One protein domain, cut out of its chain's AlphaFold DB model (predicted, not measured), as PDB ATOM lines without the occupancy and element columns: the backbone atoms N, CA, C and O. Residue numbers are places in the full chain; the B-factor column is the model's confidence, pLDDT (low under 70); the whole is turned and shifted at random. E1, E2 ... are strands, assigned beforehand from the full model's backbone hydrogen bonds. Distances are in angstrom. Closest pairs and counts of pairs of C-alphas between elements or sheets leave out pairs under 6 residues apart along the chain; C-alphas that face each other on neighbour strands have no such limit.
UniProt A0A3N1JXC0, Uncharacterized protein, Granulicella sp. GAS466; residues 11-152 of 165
ATOM      1  N   ARG A  11     -15.593  15.660 -11.262       93.06
ATOM      2  CA  ARG A  11     -16.092  15.489 -12.630       93.06
ATOM      3  C   ARG A  11     -16.412  14.038 -12.908       93.06
ATOM      4  O   ARG A  11     -15.754  13.143 -12.383       93.06
ATOM      5  N   THR A  12     -17.381  13.829 -13.780       94.56
ATOM      6  CA  THR A  12     -17.723  12.511 -14.301       94.56
ATOM      7  C   THR A  12     -17.085  12.284 -15.661       94.56
ATOM      8  O   THR A  12     -16.927  13.229 -16.436       94.56
ATOM      9  N   LYS A  13     -16.787  11.031 -15.981       95.19
ATOM     10  CA  LYS A  13     -16.427  10.583 -17.327       95.19
ATOM     11  C   LYS A  13     -17.236   9.348 -17.673       95.19
ATOM     12  O   LYS A  13     -17.530   8.553 -16.788       95.19
ATOM     13  N   LEU A  14     -17.577   9.217 -18.947       95.88
ATOM     14  CA  LEU A  14     -18.134   7.999 -19.511       95.88
ATOM     15  C   LEU A  14     -17.076   7.394 -20.426       95.88
ATOM     16  O   LEU A  14     -16.555   8.081 -21.304       95.88
ATOM     17  N   HIS A  15     -16.772   6.130 -20.192       95.75
ATOM     18  CA  HIS A  15     -15.932   5.311 -21.039       95.75
ATOM     19  C   HIS A  15     -16.807   4.251 -21.700       95.75
ATOM     20  O   HIS A  15     -17.691   3.686 -21.055       95.75
ATOM     21  N   VAL A  16     -16.612   4.041 -22.998       94.88
ATOM     22  CA  VAL A  16     -17.368   3.059 -23.778       94.88
ATOM     23  C   VAL A  16     -16.359   2.183 -24.487       94.88
ATOM     24  O   VAL A  16     -15.522   2.690 -25.236       94.88
ATOM     25  N   GLU A  17     -16.446   0.884 -24.251       93.62
ATOM     26  CA  GLU A  17     -15.562  -0.104 -24.859       93.62
ATOM     27  C   GLU A  17     -16.369  -1.154 -25.601       93.62
ATOM     28  O   GLU A  17     -17.494  -1.481 -25.222       93.62
ATOM     29  N   SER A  18     -15.779  -1.681 -26.672       91.56
ATOM     30  CA  SER A  18     -16.337  -2.834 -27.359       91.56
ATOM     31  C   SER A  18     -15.939  -4.111 -26.630       91.56
ATOM     32  O   SER A  18     -14.750  -4.352 -26.426       91.56
ATOM     33  N   ALA A  19     -16.915  -4.943 -26.290       87.81
ATOM     34  CA  ALA A  19     -16.701  -6.240 -25.669       87.81
ATOM     35  C   ALA A  19     -17.771  -7.239 -26.116       87.81
ATOM     36  O   ALA A  19     -18.923  -6.874 -26.352       87.81
ATOM     37  N   ASP A  20     -17.386  -8.510 -26.212       85.19
ATOM     38  CA  ASP A  20     -18.327  -9.605 -26.433       85.19
ATOM     39  C   ASP A  20     -18.839 -10.101 -25.078       85.19
ATOM     40  O   ASP A  20     -18.126 -10.763 -24.323       85.19
ATOM     41  N   LEU A  21     -20.075  -9.724 -24.760       80.12
ATOM     42  CA  LEU A  21     -20.738 -10.052 -23.499       80.12
ATOM     43  C   LEU A  21     -21.536 -11.359 -23.562       80.12
ATOM     44  O   LEU A  21     -22.232 -11.698 -22.604       80.12
ATOM     45  N   GLY A  22     -21.524 -12.065 -24.699       82.62
ATOM     46  CA  GLY A  22     -22.394 -13.222 -24.918       82.62
ATOM     47  C   GLY A  22     -23.890 -12.880 -24.949       82.62
ATOM     48  O   GLY A  22     -24.722 -13.786 -24.931       82.62
ATOM     49  N   ILE A  23     -24.243 -11.589 -25.005       83.62
ATOM     50  CA  ILE A  23     -25.606 -11.100 -25.226       83.62
ATOM     51  C   ILE A  23     -25.715 -10.754 -26.714       83.62
ATOM     52  O   ILE A  23     -25.107  -9.773 -27.150       83.62
ATOM     53  N   PRO A  24     -26.465 -11.529 -27.517       86.12
ATOM     54  CA  PRO A  24     -26.571 -11.267 -28.946       86.12
ATOM     55  C   PRO A  24     -27.046  -9.835 -29.221       86.12
ATOM     56  O   PRO A  24     -27.990  -9.355 -28.595       86.12
ATOM     57  N   GLY A  25     -26.374  -9.150 -30.148       85.88
ATOM     58  CA  GLY A  25     -26.706  -7.775 -30.546       85.88
ATOM     59  C   GLY A  25     -26.141  -6.671 -29.645       85.88
ATOM     60  O   GLY A  25     -26.214  -5.505 -30.028       85.88
ATOM     61  N   ILE A  26     -25.531  -7.016 -28.506       90.75
ATOM     62  CA  ILE A  26     -24.873  -6.066 -27.601       90.75
ATOM     63  C   ILE A  26     -23.363  -6.244 -27.704       90.75
ATOM     64  O   ILE A  26     -22.838  -7.317 -27.408       90.75
ATOM     65  N   THR A  27     -22.668  -5.187 -28.117       92.06
ATOM     66  CA  THR A  27     -21.207  -5.201 -28.289       92.06
ATOM     67  C   THR A  27     -20.492  -4.132 -27.480       92.06
ATOM     68  O   THR A  27     -19.271  -4.033 -27.568       92.06
ATOM     69  N   LYS A  28     -21.220  -3.329 -26.696       93.50
ATOM     70  CA  LYS A  28     -20.655  -2.252 -25.879       93.50
ATOM     71  C   LYS A  28     -20.872  -2.462 -24.392       93.50
ATOM     72  O   LYS A  28     -21.971  -2.776 -23.931       93.50
ATOM     73  N   ILE A  29     -19.817  -2.166 -23.648       93.56
ATOM     74  CA  ILE A  29     -19.840  -1.961 -22.208       93.56
ATOM     75  C   ILE A  29     -19.678  -0.470 -21.942       93.56
ATOM     76  O   ILE A  29     -18.883   0.219 -22.584       93.56
ATOM     77  N   TYR A  30     -20.431   0.015 -20.964       94.81
ATOM     78  CA  TYR A  30     -20.352   1.382 -20.483       94.81
ATOM     79  C   TYR A  30     -19.772   1.373 -19.072       94.81
ATOM     80  O   TYR A  30     -20.261   0.645 -18.211       94.81
ATOM     81  N   ASP A  31     -18.773   2.214 -18.828       95.94
ATOM     82  CA  ASP A  31     -18.242   2.474 -17.494       95.94
ATOM     83  C   ASP A  31     -18.248   3.982 -17.226       95.94
ATOM     84  O   ASP A  31     -17.575   4.773 -17.891       95.94
ATOM     85  N   ALA A  32     -19.030   4.403 -16.236       96.44
ATOM     86  CA  ALA A  32     -19.000   5.769 -15.744       96.44
ATOM     87  C   ALA A  32     -18.096   5.879 -14.514       96.44
ATOM     88  O   ALA A  32     -18.170   5.084 -13.584       96.44
ATOM     89  N   SER A  33     -17.301   6.940 -14.446       96.44
ATOM     90  CA  SER A  33     -16.435   7.203 -13.299       96.44
ATOM     91  C   SER A  33     -16.570   8.628 -12.794       96.44
ATOM     92  O   SER A  33     -16.865   9.553 -13.550       96.44
ATOM     93  N   ILE A  34     -16.321   8.816 -11.500       95.69
ATOM     94  CA  ILE A  34     -16.082  10.125 -10.891       95.69
ATOM     95  C   ILE A  34     -14.591  10.302 -10.640       95.69
ATOM     96  O   ILE A  34     -13.907   9.363 -10.250       95.69
ATOM     97  N   THR A  35     -14.076  11.508 -10.847       96.19
ATOM     98  CA  THR A  35     -12.687  11.877 -10.559       96.19
ATOM     99  C   THR A  35     -12.661  13.178  -9.775       96.19
ATOM    100  O   THR A  35     -13.324  14.147 -10.155       96.19
ATOM    101  N   ASN A  36     -11.889  13.216  -8.688       95.50
ATOM    102  CA  ASN A  36     -11.682  14.440  -7.921       95.50
ATOM    103  C   ASN A  36     -10.527  15.255  -8.526       95.50
ATOM    104  O   ASN A  36      -9.367  14.892  -8.373       95.50
ATOM    105  N   TYR A  37     -10.833  16.363  -9.194       94.69
ATOM    106  CA  TYR A  37      -9.855  17.332  -9.708       94.69
ATOM    107  C   TYR A  37      -9.588  18.494  -8.740       94.69
ATOM    108  O   TYR A  37      -8.859  19.423  -9.086       94.69
ATOM    109  N   GLY A  38     -10.190  18.473  -7.552       91.38
ATOM    110  CA  GLY A  38     -10.042  19.525  -6.554       91.38
ATOM    111  C   GLY A  38      -8.736  19.422  -5.793       91.38
ATOM    112  O   GLY A  38      -8.003  18.444  -5.895       91.38
ATOM    113  N   HIS A  39      -8.462  20.428  -4.971       92.19
ATOM    114  CA  HIS A  39      -7.287  20.430  -4.096       92.19
ATOM    115  C   HIS A  39      -7.525  19.708  -2.763       92.19
ATOM    116  O   HIS A  39      -6.574  19.453  -2.029       92.19
ATOM    117  N   MET A  40      -8.780  19.378  -2.442       92.44
ATOM    118  CA  MET A  40      -9.182  18.746  -1.183       92.44
ATOM    119  C   MET A  40      -9.863  17.398  -1.436       92.44
ATOM    120  O   MET A  40     -10.547  17.239  -2.451       92.44
ATOM    121  N   PRO A  41      -9.715  16.421  -0.525       92.62
ATOM    122  CA  PRO A  41     -10.415  15.150  -0.634       92.62
ATOM    123  C   PRO A  41     -11.932  15.327  -0.474       92.62
ATOM    124  O   PRO A  41     -12.400  16.167   0.298       92.62
ATOM    125  N   VAL A  42     -12.708  14.493  -1.168       92.38
ATOM    126  CA  VAL A  42     -14.181  14.475  -1.096       92.38
ATOM    127  C   VAL A  42     -14.644  13.137  -0.528       92.38
ATOM    128  O   VAL A  42     -14.075  12.100  -0.858       92.38
ATOM    129  N   ARG A  43     -15.654  13.135   0.350       92.69
ATOM    130  CA  ARG A  43     -16.220  11.876   0.861       92.69
ATOM    131  C   ARG A  43     -17.077  11.224  -0.209       92.69
ATOM    132  O   ARG A  43     -17.971  11.870  -0.751       92.69
ATOM    133  N   VAL A  44     -16.815   9.946  -0.452       93.31
ATOM    134  CA  VAL A  44     -17.573   9.119  -1.380       93.31
ATOM    135  C   VAL A  44     -17.924   7.798  -0.704       93.31
ATOM    136  O   VAL A  44     -17.069   7.149  -0.098       93.31
ATOM    137  N   THR A  45     -19.184   7.396  -0.808       92.94
ATOM    138  CA  THR A  45     -19.626   6.048  -0.457       92.94
ATOM    139  C   THR A  45     -19.384   5.109  -1.627       92.94
ATOM    140  O   THR A  45     -19.823   5.363  -2.749       92.94
ATOM    141  N   ARG A  46     -18.694   4.007  -1.354       93.06
ATOM    142  CA  ARG A  46     -18.326   2.984  -2.327       93.06
ATOM    143  C   ARG A  46     -18.651   1.596  -1.799       93.06
ATOM    144  O   ARG A  46     -18.686   1.383  -0.588       93.06
ATOM    145  N   CYS A  47     -18.878   0.660  -2.703       92.38
ATOM    146  CA  CYS A  47     -18.908  -0.754  -2.385       92.38
ATOM    147  C   CYS A  47     -17.511  -1.322  -2.591       92.38
ATOM    148  O   CYS A  47     -16.984  -1.237  -3.697       92.38
ATOM    149  N   ASN A  48     -16.919  -1.892  -1.547       93.25
ATOM    150  CA  ASN A  48     -15.754  -2.754  -1.696       93.25
ATOM    151  C   ASN A  48     -16.266  -4.188  -1.798       93.25
ATOM    152  O   ASN A  48     -17.076  -4.603  -0.963       93.25
ATOM    153  N   PHE A  49     -15.796  -4.943  -2.778       91.56
ATOM    154  CA  PHE A  49     -16.240  -6.313  -2.973       91.56
ATOM    155  C   PHE A  49     -15.087  -7.255  -3.308       91.56
ATOM    156  O   PHE A  49     -13.990  -6.821  -3.658       91.56
ATOM    157  N   ILE A  50     -15.345  -8.546  -3.138       91.25
ATOM    158  CA  ILE A  50     -14.495  -9.636  -3.610       91.25
ATOM    159  C   ILE A  50     -15.361 -10.487  -4.533       91.25
ATOM    160  O   ILE A  50     -16.451 -10.900  -4.122       91.25
ATOM    161  N   ASP A  51     -14.905 -10.700  -5.760       88.94
ATOM    162  CA  ASP A  51     -15.592 -11.557  -6.727       88.94
ATOM    163  C   ASP A  51     -15.276 -13.052  -6.519       88.94
ATOM    164  O   ASP A  51     -14.517 -13.443  -5.627       88.94
ATOM    165  N   ASP A  52     -15.907 -13.908  -7.314       87.44
ATOM    166  CA  ASP A  52     -15.737 -15.361  -7.300       87.44
ATOM    167  C   ASP A  52     -14.344 -15.829  -7.752       87.44
ATOM    168  O   ASP A  52     -13.930 -16.942  -7.414       87.44
ATOM    169  N   THR A  53     -13.581 -14.961  -8.420       88.44
ATOM    170  CA  THR A  53     -12.162 -15.166  -8.744       88.44
ATOM    171  C   THR A  53     -11.222 -14.763  -7.606       88.44
ATOM    172  O   THR A  53     -10.005 -14.884  -7.746       88.44
ATOM    173  N   MET A  54     -11.766 -14.334  -6.458       89.94
ATOM    174  CA  MET A  54     -11.035 -13.791  -5.306       89.94
ATOM    175  C   MET A  54     -10.335 -12.452  -5.592       89.94
ATOM    176  O   MET A  54      -9.415 -12.061  -4.866       89.94
ATOM    177  N   THR A  55     -10.776 -11.722  -6.616       91.00
ATOM    178  CA  THR A  55     -10.243 -10.403  -6.955       91.00
ATOM    179  C   THR A  55     -10.957  -9.327  -6.149       91.00
ATOM    180  O   THR A  55     -12.176  -9.339  -5.973       91.00
ATOM    181  N   HIS A  56     -10.186  -8.373  -5.628       91.88
ATOM    182  CA  HIS A  56     -10.728  -7.221  -4.918       91.88
ATOM    183  C   HIS A  56     -11.185  -6.147  -5.907       91.88
ATOM    184  O   HIS A  56     -10.387  -5.657  -6.705       91.88
ATOM    185  N   GLY A  57     -12.438  -5.726  -5.782       90.69
ATOM    186  CA  GLY A  57     -13.042  -4.670  -6.583       90.69
ATOM    187  C   GLY A  57     -13.606  -3.535  -5.736       90.69
ATOM    188  O   GLY A  57     -13.833  -3.660  -4.527       90.69
ATOM    189  N   MET A  58     -13.828  -2.394  -6.385       93.06
ATOM    190  CA  MET A  58     -14.527  -1.259  -5.795       93.06
ATOM    191  C   MET A  58     -15.442  -0.614  -6.827       93.06
ATOM    192  O   MET A  58     -15.026  -0.418  -7.965       93.06
ATOM    193  N   SER A  59     -16.639  -0.207  -6.415       93.19
ATOM    194  CA  SER A  59     -17.562   0.537  -7.277       93.19
ATOM    195  C   SER A  59     -18.342   1.612  -6.524       93.19
ATOM    196  O   SER A  59     -18.472   1.572  -5.297       93.19
ATOM    197  N   VAL A  60     -18.871   2.601  -7.244       93.94
ATOM    198  CA  VAL A  60     -19.830   3.583  -6.703       93.94
ATOM    199  C   VAL A  60     -21.258   3.234  -7.069       93.94
ATOM    200  O   VAL A  60     -21.538   2.637  -8.105       93.94
ATOM    201  N   ALA A  61     -22.183   3.649  -6.208       93.44
ATOM    202  CA  ALA A  61     -23.598   3.510  -6.487       93.44
ATOM    203  C   ALA A  61     -24.005   4.416  -7.642       93.44
ATOM    204  O   ALA A  61     -23.604   5.581  -7.702       93.44
ATOM    205  N   TYR A  62     -24.865   3.901  -8.514       94.50
ATOM    206  CA  TYR A  62     -25.349   4.656  -9.654       94.50
ATOM    207  C   TYR A  62     -26.813   4.362  -9.985       94.50
ATOM    208  O   TYR A  62     -27.405   3.375  -9.556       94.50
ATOM    209  N   ALA A  63     -27.409   5.256 -10.756       94.94
ATOM    210  CA  ALA A  63     -28.693   5.080 -11.406       94.94
ATOM    211  C   ALA A  63     -28.540   5.361 -12.903       94.94
ATOM    212  O   ALA A  63     -27.673   6.133 -13.313       94.94
ATOM    213  N   ILE A  64     -29.409   4.764 -13.707       95.31
ATOM    214  CA  ILE A  64     -29.521   5.029 -15.140       95.31
ATOM    215  C   ILE A  64     -30.803   5.819 -15.353       95.31
ATOM    216  O   ILE A  64     -31.869   5.441 -14.858       95.31
ATOM    217  N   GLN A  65     -30.704   6.926 -16.083       96.62
ATOM    218  CA  GLN A  65     -31.856   7.733 -16.458       96.62
ATOM    219  C   GLN A  65     -31.975   7.840 -17.971       96.62
ATOM    220  O   GLN A  65     -30.983   8.092 -18.645       96.62
ATOM    221  N   ARG A  66     -33.202   7.741 -18.478       97.00
ATOM    222  CA  ARG A  66     -33.567   8.017 -19.868       97.00
ATOM    223  C   ARG A  66     -34.243   9.378 -19.978       97.00
ATOM    224  O   ARG A  66     -35.080   9.725 -19.145       97.00
ATOM    225  N   TRP A  67     -33.918  10.137 -21.011       97.31
ATOM    226  CA  TRP A  67     -34.619  11.363 -21.354       97.31
ATOM    227  C   TRP A  67     -36.001  11.047 -21.931       97.31
ATOM    228  O   TRP A  67     -36.128  10.348 -22.931       97.31
ATOM    229  N   ASP A  68     -37.049  11.570 -21.303       96.25
ATOM    230  CA  ASP A  68     -38.400  11.532 -21.844       96.25
ATOM    231  C   ASP A  68     -38.670  12.830 -22.603       96.25
ATOM    232  O   ASP A  68     -38.802  13.914 -22.021       96.25
ATOM    233  N   ASP A  69     -38.794  12.701 -23.918       93.56
ATOM    234  CA  ASP A  69     -38.890  13.853 -24.799       93.56
ATOM    235  C   ASP A  69     -40.281  14.515 -24.806       93.56
ATOM    236  O   ASP A  69     -40.420  15.661 -25.241       93.56
ATOM    237  N   LYS A  70     -41.309  13.849 -24.260       95.31
ATOM    238  CA  LYS A  70     -42.658  14.418 -24.081       95.31
ATOM    239  C   LYS A  70     -42.714  15.307 -22.846       95.31
ATOM    240  O   LYS A  70     -43.275  16.396 -22.883       95.31
ATOM    241  N   THR A  71     -42.136  14.830 -21.748       96.25
ATOM    242  CA  THR A  71     -42.126  15.536 -20.458       96.25
ATOM    243  C   THR A  71     -40.913  16.440 -20.276       96.25
ATOM    244  O   THR A  71     -40.898  17.232 -19.336       96.25
ATOM    245  N   LYS A  72     -39.927  16.362 -21.182       95.38
ATOM    246  CA  LYS A  72     -38.642  17.077 -21.113       95.38
ATOM    247  C   LYS A  72     -37.950  16.853 -19.766       95.38
ATOM    248  O   LYS A  72     -37.458  17.789 -19.132       95.38
ATOM    249  N   GLN A  73     -37.974  15.605 -19.305       95.88
ATOM    250  CA  GLN A  73     -37.459  15.203 -18.001       95.88
ATOM    251  C   GLN A  73     -36.691  13.891 -18.090       95.88
ATOM    252  O   GLN A  73     -37.029  12.994 -18.854       95.88
ATOM    253  N   TRP A  74     -35.675  13.766 -17.240       95.50
ATOM    254  CA  TRP A  74     -34.964  12.513 -17.036       95.50
ATOM    255  C   TRP A  74     -35.795  11.583 -16.153       95.50
ATOM    256  O   TRP A  74     -36.124  11.932 -15.019       95.50
ATOM    257  N   ARG A  75     -36.115  10.395 -16.664       95.06
ATOM    258  CA  ARG A  75     -36.820   9.330 -15.948       95.06
ATOM    259  C   ARG A  75     -35.856   8.231 -15.553       95.06
ATOM    260  O   ARG A  75     -34.988   7.857 -16.331       95.06
ATOM    261  N   GLN A  76     -36.015   7.711 -14.345       93.50
ATOM    262  CA  GLN A  76     -35.213   6.592 -13.870       93.50
ATOM    263  C   GLN A  76     -35.595   5.311 -14.617       93.50
ATOM    264  O   GLN A  76     -36.776   4.990 -14.720       93.50
ATOM    265  N   VAL A  77     -34.581   4.603 -15.106       91.50
ATOM    266  CA  VAL A  77     -34.686   3.260 -15.692       91.50
ATOM    267  C   VAL A  77     -34.167   2.241 -14.684       91.50
ATOM    268  O   VAL A  77     -34.865   1.312 -14.302       91.50
ATOM    269  N   LEU A  78     -32.971   2.494 -14.149       88.19
ATOM    270  CA  LEU A  78     -32.368   1.714 -13.075       88.19
ATOM    271  C   LEU A  78     -32.035   2.644 -11.914       88.19
ATOM    272  O   LEU A  78     -31.513   3.735 -12.128       88.19
ATOM    273  N   GLY A  79     -32.310   2.219 -10.685       82.56
ATOM    274  CA  GLY A  79     -31.919   2.967  -9.496       82.56
ATOM    275  C   GLY A  79     -31.217   2.083  -8.484       82.56
ATOM    276  O   GLY A  79     -31.819   1.145  -7.960       82.56
ATOM    277  N   ALA A  80     -29.972   2.422  -8.147       79.12
ATOM    278  CA  ALA A  80     -29.391   1.956  -6.900       79.12
ATOM    279  C   ALA A  80     -30.178   2.550  -5.728       79.12
ATOM    280  O   ALA A  80     -30.327   3.764  -5.602       79.12
ATOM    281  N   SER A  81     -30.658   1.678  -4.852       79.56
ATOM    282  CA  SER A  81     -31.165   2.041  -3.535       79.56
ATOM    283  C   SER A  81     -30.189   1.531  -2.488       79.56
ATOM    284  O   SER A  81     -29.435   0.590  -2.738       79.56
ATOM    285  N   ARG A  82     -30.251   2.066  -1.272       74.81
ATOM    286  CA  ARG A  82     -29.457   1.541  -0.152       74.81
ATOM    287  C   ARG A  82     -29.643   0.036   0.094       74.81
ATOM    288  O   ARG A  82     -28.730  -0.607   0.595       74.81
ATOM    289  N   LYS A  83     -30.812  -0.520  -0.246       75.88
ATOM    290  CA  LYS A  83     -31.128  -1.949  -0.082       75.88
ATOM    291  C   LYS A  83     -30.738  -2.815  -1.279       75.88
ATOM    292  O   LYS A  83     -30.715  -4.026  -1.130       75.88
ATOM    293  N   SER A  84     -30.498  -2.229  -2.449       78.75
ATOM    294  CA  SER A  84     -30.121  -2.976  -3.659       78.75
ATOM    295  C   SER A  84     -28.649  -2.802  -4.021       78.75
ATOM    296  O   SER A  84     -28.069  -3.665  -4.669       78.75
ATOM    297  N   PHE A  85     -28.019  -1.715  -3.577       82.50
ATOM    298  CA  PHE A  85     -26.602  -1.468  -3.799       82.50
ATOM    299  C   PHE A  85     -25.726  -2.293  -2.853       82.50
ATOM    300  O   PHE A  85     -26.073  -2.477  -1.688       82.50
ATOM    301  N   CYS A  86     -24.567  -2.737  -3.344       84.62
ATOM    302  CA  CYS A  86     -23.556  -3.457  -2.569       84.62
ATOM    303  C   CYS A  86     -24.065  -4.752  -1.915       84.62
ATOM    304  O   CYS A  86     -23.820  -5.010  -0.738       84.62
ATOM    305  N   HIS A  87     -24.801  -5.555  -2.686       81.62
ATOM    306  CA  HIS A  87     -25.251  -6.881  -2.273       81.62
ATOM    307  C   HIS A  87     -24.516  -7.963  -3.080       81.62
ATOM    308  O   HIS A  87     -24.371  -7.812  -4.291       81.62
ATOM    309  N   PRO A  88     -24.051  -9.047  -2.429       66.75
ATOM    310  CA  PRO A  88     -23.231 -10.072  -3.078       66.75
ATOM    311  C   PRO A  88     -23.990 -10.888  -4.143       66.75
ATOM    312  O   PRO A  88     -23.421 -11.325  -5.138       66.75
ATOM    313  N   TYR A  89     -25.301 -11.059  -3.979       60.97
ATOM    314  CA  TYR A  89     -26.139 -11.802  -4.921       60.97
ATOM    315  C   TYR A  89     -26.907 -10.841  -5.844       60.97
ATOM    316  O   TYR A  89     -27.479  -9.880  -5.321       60.97
ATOM    317  N   PRO A  90     -27.001 -11.080  -7.173       57.34
ATOM    318  CA  PRO A  90     -26.552 -12.247  -7.957       57.34
ATOM    319  C   PRO A  90     -25.205 -12.076  -8.703       57.34
ATOM    320  O   PRO A  90     -24.914 -12.842  -9.614       57.34
ATOM    321  N   LEU A  91     -24.389 -11.074  -8.369       64.12
ATOM    322  CA  LEU A  91     -23.327 -10.541  -9.243       64.12
ATOM    323  C   LEU A  91     -21.994 -11.326  -9.261       64.12
ATOM    324  O   LEU A  91     -20.959 -10.735  -9.542       64.12
ATOM    325  N   GLY A  92     -21.972 -12.618  -8.914       72.00
ATOM    326  CA  GLY A  92     -20.698 -13.350  -8.773       72.00
ATOM    327  C   GLY A  92     -19.794 -12.773  -7.672       72.00
ATOM    328  O   GLY A  92     -18.587 -12.973  -7.674       72.00
ATOM    329  N   ILE A  93     -20.373 -12.033  -6.722       80.50
ATOM    330  CA  ILE A  93     -19.662 -11.411  -5.608       80.50
ATOM    331  C   ILE A  93     -19.814 -12.308  -4.382       80.50
ATOM    332  O   ILE A  93     -20.924 -12.571  -3.921       80.50
ATOM    333  N   ILE A  94     -18.700 -12.744  -3.798       84.56
ATOM    334  CA  ILE A  94     -18.720 -13.571  -2.582       84.56
ATOM    335  C   ILE A  94     -18.832 -12.723  -1.313       84.56
ATOM    336  O   ILE A  94     -19.346 -13.180  -0.290       84.56
ATOM    337  N   LYS A  95     -18.363 -11.470  -1.365       87.88
ATOM    338  CA  LYS A  95     -18.416 -10.531  -0.244       87.88
ATOM    339  C   LYS A  95     -18.543  -9.100  -0.745       87.88
ATOM    340  O   LYS A  95     -17.780  -8.689  -1.608       87.88
ATOM    341  N   ALA A  96     -19.455  -8.331  -0.154       89.69
ATOM    342  CA  ALA A  96     -19.654  -6.918  -0.454       89.69
ATOM    343  C   ALA A  96     -19.818  -6.125   0.846       89.69
ATOM    344  O   ALA A  96     -20.529  -6.558   1.754       89.69
ATOM    345  N   GLU A  97     -19.164  -4.971   0.943       90.25
ATOM    346  CA  GLU A  97     -19.279  -4.071   2.087       90.25
ATOM    347  C   GLU A  97     -19.346  -2.612   1.638       90.25
ATOM    348  O   GLU A  97     -18.515  -2.128   0.862       90.25
ATOM    349  N   LEU A  98     -20.325  -1.888   2.180       90.81
ATOM    350  CA  LEU A  98     -20.464  -0.458   1.956       90.81
ATOM    351  C   LEU A  98     -19.479   0.304   2.848       90.81
ATOM    352  O   LEU A  98     -19.527   0.189   4.072       90.81
ATOM    353  N   HIS A  99     -18.627   1.122   2.242       91.12
ATOM    354  CA  HIS A  99     -17.622   1.925   2.935       91.12
ATOM    355  C   HIS A  99     -17.699   3.383   2.492       91.12
ATOM    356  O   HIS A  99     -17.758   3.681   1.301       91.12
ATOM    357  N   THR A 100     -17.635   4.316   3.441       91.88
ATOM    358  CA  THR A 100     -17.430   5.737   3.135       91.88
ATOM    359  C   THR A 100     -15.950   6.061   3.269       91.88
ATOM    360  O   THR A 100     -15.368   5.906   4.341       91.88
ATOM    361  N   ALA A 101     -15.342   6.528   2.183       92.75
ATOM    362  CA  ALA A 101     -13.922   6.841   2.123       92.75
ATOM    363  C   ALA A 101     -13.676   8.210   1.482       92.75
ATOM    364  O   ALA A 101     -14.568   8.827   0.899       92.75
ATOM    365  N   TRP A 102     -12.444   8.695   1.604       94.75
ATOM    366  CA  TRP A 102     -11.995   9.898   0.919       94.75
ATOM    367  C   TRP A 102     -11.528   9.558  -0.498       94.75
ATOM    368  O   TRP A 102     -10.661   8.704  -0.669       94.75
ATOM    369  N   LEU A 103     -12.079  10.255  -1.489       94.50
ATOM    370  CA  LEU A 103     -11.560  10.315  -2.850       94.50
ATOM    371  C   LEU A 103     -10.579  11.489  -2.929       94.50
ATOM    372  O   LEU A 103     -10.987  12.656  -2.899       94.50
ATOM    373  N   TRP A 104      -9.286  11.185  -2.959       95.75
ATOM    374  CA  TRP A 104      -8.228  12.197  -2.975       95.75
ATOM    375  C   TRP A 104      -8.103  12.883  -4.341       95.75
ATOM    376  O   TRP A 104      -8.539  12.321  -5.347       95.75
ATOM    377  N   PRO A 105      -7.495  14.082  -4.400       95.62
ATOM    378  CA  PRO A 105      -7.150  14.732  -5.660       95.62
ATOM    379  C   PRO A 105      -6.442  13.784  -6.639       95.62
ATOM    380  O   PRO A 105      -5.503  13.083  -6.270       95.62
ATOM    381  N   GLY A 106      -6.906  13.758  -7.886       95.25
ATOM    382  CA  GLY A 106      -6.415  12.896  -8.960       95.25
ATOM    383  C   GLY A 106      -6.960  11.465  -8.952       95.25
ATOM    384  O   GLY A 106      -6.786  10.763  -9.944       95.25
ATOM    385  N   GLN A 107      -7.637  11.022  -7.887       95.88
ATOM    386  CA  GLN A 107      -8.218   9.680  -7.842       95.88
ATOM    387  C   GLN A 107      -9.547   9.612  -8.588       95.88
ATOM    388  O   GLN A 107     -10.358  10.545  -8.542       95.88
ATOM    389  N   SER A 108      -9.778   8.462  -9.216       95.25
ATOM    390  CA  SER A 108     -11.031   8.104  -9.862       95.25
ATOM    391  C   SER A 108     -11.687   6.904  -9.184       95.25
ATOM    392  O   SER A 108     -11.034   6.105  -8.510       95.25
ATOM    393  N   LEU A 109     -12.999   6.795  -9.353       95.38
ATOM    394  CA  LEU A 109     -13.768   5.637  -8.933       95.38
ATOM    395  C   LEU A 109     -14.872   5.367  -9.955       95.38
ATOM    396  O   LEU A 109     -15.575   6.293 -10.361       95.38
ATOM    397  N   SER A 110     -14.977   4.114 -10.379       95.00
ATOM    398  CA  SER A 110     -15.834   3.645 -11.471       95.00
ATOM    399  C   SER A 110     -17.118   2.997 -10.927       95.00
ATOM    400  O   SER A 110     -17.161   2.570  -9.768       95.00
ATOM    401  N   ILE A 111     -18.189   2.973 -11.725       93.38
ATOM    402  CA  ILE A 111     -19.414   2.214 -11.421       93.38
ATOM    403  C   ILE A 111     -19.233   0.711 -11.683       93.38
ATOM    404  O   ILE A 111     -20.024  -0.086 -11.179       93.38
ATOM    405  N   GLY A 112     -18.192   0.342 -12.429       90.62
ATOM    406  CA  GLY A 112     -17.983  -0.974 -13.012       90.62
ATOM    407  C   GLY A 112     -18.480  -1.048 -14.455       90.62
ATOM    408  O   GLY A 112     -19.079  -0.119 -14.990       90.62
ATOM    409  N   GLU A 113     -18.226  -2.185 -15.085       90.12
ATOM    410  CA  GLU A 113     -18.724  -2.487 -16.422       90.12
ATOM    411  C   GLU A 113     -20.242  -2.720 -16.394       90.12
ATOM    412  O   GLU A 113     -20.736  -3.552 -15.633       90.12
ATOM    413  N   GLU A 114     -20.991  -1.992 -17.224       90.56
ATOM    414  CA  GLU A 114     -22.448  -2.110 -17.314       90.56
ATOM    415  C   GLU A 114     -22.917  -2.227 -18.773       90.56
ATOM    416  O   GLU A 114     -22.716  -1.335 -19.604       90.56
ATOM    417  N   ALA A 115     -23.644  -3.306 -19.070       91.06
ATOM    418  CA  ALA A 115     -24.251  -3.584 -20.374       91.06
ATOM    419  C   ALA A 115     -25.567  -2.806 -20.568       91.06
ATOM    420  O   ALA A 115     -26.647  -3.383 -20.688       91.06
ATOM    421  N   THR A 116     -25.503  -1.471 -20.556       91.56
ATOM    422  CA  THR A 116     -26.706  -0.615 -20.488       91.56
ATOM    423  C   THR A 116     -27.694  -0.869 -21.630       91.56
ATOM    424  O   THR A 116     -28.897  -0.914 -21.389       91.56
ATOM    425  N   ALA A 117     -27.210  -1.085 -22.855       90.75
ATOM    426  CA  ALA A 117     -28.060  -1.339 -24.022       90.75
ATOM    427  C   ALA A 117     -28.823  -2.681 -23.961       90.75
ATOM    428  O   ALA A 117     -29.770  -2.876 -24.715       90.75
ATOM    429  N   ALA A 118     -28.458  -3.593 -23.050       89.75
ATOM    430  CA  ALA A 118     -29.150  -4.868 -22.846       89.75
ATOM    431  C   ALA A 118     -30.401  -4.758 -21.950       89.75
ATOM    432  O   ALA A 118     -31.050  -5.766 -21.682       89.75
ATOM    433  N   ARG A 119     -30.714  -3.570 -21.418       89.50
ATOM    434  CA  ARG A 119     -31.850  -3.358 -20.508       89.50
ATOM    435  C   ARG A 119     -33.163  -3.267 -21.296       89.50
ATOM    436  O   ARG A 119     -33.292  -2.395 -22.145       89.50
ATOM    437  N   ASP A 120     -34.159  -4.070 -20.917       86.38
ATOM    438  CA  ASP A 120     -35.466  -4.166 -21.602       86.38
ATOM    439  C   ASP A 120     -36.225  -2.830 -21.742       86.38
ATOM    440  O   ASP A 120     -37.005  -2.630 -22.670       86.38
ATOM    441  N   ASP A 121     -36.002  -1.894 -20.816       88.69
ATOM    442  CA  ASP A 121     -36.675  -0.591 -20.797       88.69
ATOM    443  C   ASP A 121     -36.032   0.454 -21.731       88.69
ATOM    444  O   ASP A 121     -36.527   1.588 -21.807       88.69
ATOM    445  N   LEU A 122     -34.937   0.110 -22.421       92.81
ATOM    446  CA  LEU A 122     -34.182   0.991 -23.313       92.81
ATOM    447  C   LEU A 122     -34.269   0.529 -24.768       92.81
ATOM    448  O   LEU A 122     -34.174  -0.653 -25.072       92.81
ATOM    449  N   ASN A 123     -34.409   1.492 -25.678       93.19
ATOM    450  CA  ASN A 123     -34.466   1.252 -27.117       93.19
ATOM    451  C   ASN A 123     -33.374   2.031 -27.851       93.19
ATOM    452  O   ASN A 123     -32.888   3.058 -27.369       93.19
ATOM    453  N   ILE A 124     -33.046   1.591 -29.067       94.62
ATOM    454  CA  ILE A 124     -32.190   2.359 -29.980       94.62
ATOM    455  C   ILE A 124     -32.782   3.762 -30.175       94.62
ATOM    456  O   ILE A 124     -33.972   3.922 -30.453       94.62
ATOM    457  N   GLY A 125     -31.932   4.777 -30.044       94.50
ATOM    458  CA  GLY A 125     -32.292   6.191 -30.114       94.50
ATOM    459  C   GLY A 125     -32.616   6.828 -28.761       94.50
ATOM    460  O   GLY A 125     -32.657   8.057 -28.685       94.50
ATOM    461  N   ASP A 126     -32.794   6.045 -27.691       96.06
ATOM    462  CA  ASP A 126     -33.004   6.598 -26.354       96.06
ATOM    463  C   ASP A 126     -31.757   7.364 -25.891       96.06
ATOM    464  O   ASP A 126     -30.631   6.862 -25.950       96.06
ATOM    465  N   GLN A 127     -31.963   8.586 -25.390       97.44
ATOM    466  CA  GLN A 127     -30.904   9.358 -24.746       97.44
ATOM    467  C   GLN A 127     -30.842   8.989 -23.263       97.44
ATOM    468  O   GLN A 127     -31.826   9.119 -22.533       97.44
ATOM    469  N   VAL A 128     -29.679   8.545 -22.809       97.12
ATOM    470  CA  VAL A 128     -29.447   7.965 -21.485       97.12
ATOM    471  C   VAL A 128     -28.298   8.687 -20.789       97.12
ATOM    472  O   VAL A 128     -27.424   9.257 -21.435       97.12
ATOM    473  N   ARG A 129     -28.292   8.696 -19.457       97.25
ATOM    474  CA  ARG A 129     -27.150   9.142 -18.649       97.25
ATOM    475  C   ARG A 129     -27.017   8.314 -17.380       97.25
ATOM    476  O   ARG A 129     -28.017   7.820 -16.849       97.25
ATOM    477  N   PHE A 130     -25.804   8.259 -16.848       96.75
ATOM    478  CA  PHE A 130     -25.558   7.735 -15.512       96.75
ATOM    479  C   PHE A 130     -25.681   8.847 -14.478       96.75
ATOM    480  O   PHE A 130     -25.329  10.000 -14.723       96.75
ATOM    481  N   VAL A 131     -26.171   8.489 -13.299       96.12
ATOM    482  CA  VAL A 131     -26.224   9.347 -12.119       96.12
ATOM    483  C   VAL A 131     -25.482   8.637 -11.007       96.12
ATOM    484  O   VAL A 131     -25.948   7.616 -10.517       96.12
ATOM    485  N   ILE A 132     -24.323   9.160 -10.622       94.75
ATOM    486  CA  ILE A 132     -23.447   8.562  -9.618       94.75
ATOM    487  C   ILE A 132     -23.750   9.192  -8.261       94.75
ATOM    488  O   ILE A 132     -23.675  10.413  -8.113       94.75
ATOM    489  N   PHE A 133     -24.079   8.371  -7.266       92.88
ATOM    490  CA  PHE A 133     -24.351   8.815  -5.901       92.88
ATOM    491  C   PHE A 133     -23.051   8.856  -5.105       92.88
ATOM    492  O   PHE A 133     -22.370   7.840  -4.969       92.88
ATOM    493  N   THR A 134     -22.702  10.017  -4.548       91.62
ATOM    494  CA  THR A 134     -21.468  10.126  -3.754       91.62
ATOM    495  C   THR A 134     -21.703   9.905  -2.264       91.62
ATOM    496  O   THR A 134     -20.737   9.669  -1.549       91.62
ATOM    497  N   ALA A 135     -22.937  10.004  -1.763       90.38
ATOM    498  CA  ALA A 135     -23.242   9.744  -0.355       90.38
ATOM    499  C   ALA A 135     -24.197   8.557  -0.193       90.38
ATOM    500  O   ALA A 135     -23.730   7.423  -0.130       90.38
ATOM    501  N   GLU A 136     -25.507   8.774  -0.092       89.69
ATOM    502  CA  GLU A 136     -26.458   7.669   0.066       89.69
ATOM    503  C   GLU A 136     -26.983   7.211  -1.307       89.69
ATOM    504  O   GLU A 136     -27.451   8.042  -2.086       89.69
ATOM    505  N   PRO A 137     -26.931   5.905  -1.639       89.25
ATOM    506  CA  PRO A 137     -27.513   5.398  -2.879       89.25
ATOM    507  C   PRO A 137     -29.007   5.735  -2.978       89.25
ATOM    508  O   PRO A 137     -29.796   5.330  -2.117       89.25
ATOM    509  N   GLY A 138     -29.388   6.458  -4.032       88.81
ATOM    510  CA  GLY A 138     -30.753   6.942  -4.255       88.81
ATOM    511  C   GLY A 138     -31.010   8.379  -3.784       88.81
ATOM    512  O   GLY A 138     -32.059   8.937  -4.103       88.81
ATOM    513  N   ASP A 139     -30.069   9.015  -3.077       90.69
ATOM    514  CA  ASP A 139     -30.161  10.438  -2.741       90.69
ATOM    515  C   ASP A 139     -29.650  11.309  -3.898       90.69
ATOM    516  O   ASP A 139     -28.461  11.579  -4.052       90.69
ATOM    517  N   TYR A 140     -30.580  11.805  -4.711       90.44
ATOM    518  CA  TYR A 140     -30.261  12.672  -5.846       90.44
ATOM    519  C   TYR A 140     -29.675  14.033  -5.453       90.44
ATOM    520  O   TYR A 140     -29.014  14.660  -6.283       90.44
ATOM    521  N   SER A 141     -29.877  14.496  -4.212       89.94
ATOM    522  CA  SER A 141     -29.238  15.729  -3.733       89.94
ATOM    523  C   SER A 141     -27.726  15.556  -3.583       89.94
ATOM    524  O   SER A 141     -26.972  16.523  -3.734       89.94
ATOM    525  N   SER A 142     -27.303  14.305  -3.376       89.56
ATOM    526  CA  SER A 142     -25.926  13.855  -3.367       89.56
ATOM    527  C   SER A 142     -25.618  12.934  -4.562       89.56
ATOM    528  O   SER A 142     -25.042  11.845  -4.432       89.56
ATOM    529  N   SER A 143     -25.906  13.443  -5.766       92.00
ATOM    530  CA  SER A 143     -25.521  12.794  -7.018       92.00
ATOM    531  C   SER A 143     -24.857  13.715  -8.045       92.00
ATOM    532  O   SER A 143     -25.045  14.933  -8.034       92.00
ATOM    533  N   ILE A 144     -24.086  13.118  -8.954       93.75
ATOM    534  CA  ILE A 144     -23.478  13.785 -10.109       93.75
ATOM    535  C   ILE A 144     -23.840  12.987 -11.360       93.75
ATOM    536  O   ILE A 144     -23.615  11.779 -11.419       93.75
ATOM    537  N   ALA A 145     -24.417  13.655 -12.355       95.25
ATOM    538  CA  ALA A 145     -24.794  13.023 -13.613       95.25
ATOM    539  C   ALA A 145     -23.674  13.128 -14.653       95.25
ATOM    540  O   ALA A 145     -23.008  14.161 -14.739       95.25
ATOM    541  N   THR A 146     -23.513  12.087 -15.469       95.94
ATOM    542  CA  THR A 146     -22.690  12.143 -16.679       95.94
ATOM    543  C   THR A 146     -23.348  13.012 -17.747       95.94
ATOM    544  O   THR A 146     -24.535  13.356 -17.670       95.94
ATOM    545  N   GLU A 147     -22.588  13.309 -18.800       94.69
ATOM    546  CA  GLU A 147     -23.188  13.709 -20.069       94.69
ATOM    547  C   GLU A 147     -24.109  12.599 -20.594       94.69
ATOM    548  O   GLU A 147     -23.938  11.414 -20.276       94.69
ATOM    549  N   GLY A 148     -25.130  13.008 -21.347       94.75
ATOM    550  CA  GLY A 148     -26.049  12.076 -21.979       94.75
ATOM    551  C   GLY A 148     -25.431  11.459 -23.229       94.75
ATOM    552  O   GLY A 148     -24.754  12.149 -23.986       94.75
ATOM    553  N   PHE A 149     -25.714  10.186 -23.465       95.62
ATOM    554  CA  PHE A 149     -25.313   9.430 -24.647       95.62
ATOM    555  C   PHE A 149     -26.532   8.733 -25.255       95.62
ATOM    556  O   PHE A 149     -27.567   8.608 -24.603       95.62
ATOM    557  N   THR A 150     -26.427   8.308 -26.508       96.75
ATOM    558  CA  THR A 150     -27.529   7.656 -27.224       96.75
ATOM    559  C   THR A 150     -27.289   6.156 -27.291       96.75
ATOM    560  O   THR A 150     -26.173   5.728 -27.579       96.75
ATOM    561  N   ILE A 151     -28.335   5.369 -27.045       95.75
ATOM    562  CA  ILE A 151     -28.312   3.922 -27.271       95.75
ATOM    563  C   ILE A 151     -28.375   3.652 -28.775       95.75
ATOM    564  O   ILE A 151     -29.271   4.141 -29.461       95.75
ATOM    565  N   ASP A 152     -27.430   2.876 -29.290       93.81
ATOM    566  CA  ASP A 152     -27.309   2.527 -30.709       93.81
ATOM    567  C   ASP A 152     -27.259   1.010 -30.958       93.81
ATOM    568  O   ASP A 152     -27.079   0.572 -32.092       93.81
TER     569      ASP A 152
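What this domain is: This is residues 11 to 152 of the 165 residues of an uncharacterized protein of Granulicella sp. GAS466 (UniProt A0A3N1JXC0). Two antiparallel sheets lie partly face to face with their strands crossed, the sheet E1 E2 E8 and the larger, twisted sheet E6 E5 E9 E10. A third sheet, E4 E3 E7, faces the first at an angle and joins the larger sheet where E4 runs on into E5, and the long links after E6 and E8 bear no named element. The printed part has 142 residues, with ten named strands in the order E1 to E10 and no named helix; the class is all strand, though under half of the residues, 70, are in named strands. It is compact and rounded, with a radius of gyration of the C-alphas of 15.2 A and spans of 38 by 35 by 28 A.

Where its parts are: E1, residues 11 to 18, begins at C-alpha 11 (-16.092, 15.489, -12.630) and is 23.5 A long. E2, residues 28 to 36, measures 26.1 A, and E3, residues 42 to 51, 26.7 A. E4 is residues 56 to 60, E5 residues 62 to 68 and E6 residues 73 to 79. E7, residues 93 to 103, measures 23.4 A and bends by 72 degrees at residue 100. E8 is residues 108 to 110. E9, residues 127 to 133, measures 20.0 A, and E10, residues 143 to 145, ends at C-alpha 145 (-24.794, 13.023, -13.613).

How they stand to each other: In the strongly twisted sheet E6 E5 E9 E10, the edge strands are E6 and E10. N 64 and O 78 of the hairpin E5 and E6 are 2.8 A apart, within hydrogen-bond range, as are N 65 and O 129 of E5 and E9, at 2.9 A, and N 132 and O 144 of the hairpin E9 and E10, at 2.8 A. The sheets form a stack of sheets, face to face in turn. The strands of E6 E5 E9 E10 stand at 72 degrees to those of E1 E2 E8, and the closest C-alphas of E2 and E9, Ala 32 and Phe 130, are 6.9 A apart. In the hairpin E1 and E2, N 13 and O 33 are 2.8 A apart; across E2 and E8, N 34 and O 109 are 2.9 A apart. The sheet E4 E3 E7 is strongly twisted too; N 46 and O 99 of E3 and E7 are 2.8 A apart, and N 47 and O 59 of the hairpin E3 and E4 are 2.8 A apart. The closest C-alphas of E4 and E8, Ser 59 and Ser 110, are 5.5 A apart. E4 and E5 meet only through their link, at 39 degrees.

The domain as a whole: The two farthest C-alphas, of Met 54 and Lys 70, are 46.3 A apart. The printed part has no cut. The links E6 to E7 and E8 to E9 are long. Residues 149 to 150 pair with residues 127 to 128 of E9, antiparallel. The mean pLDDT of the printed part is 90.8; residues 88 to 91 are under 70.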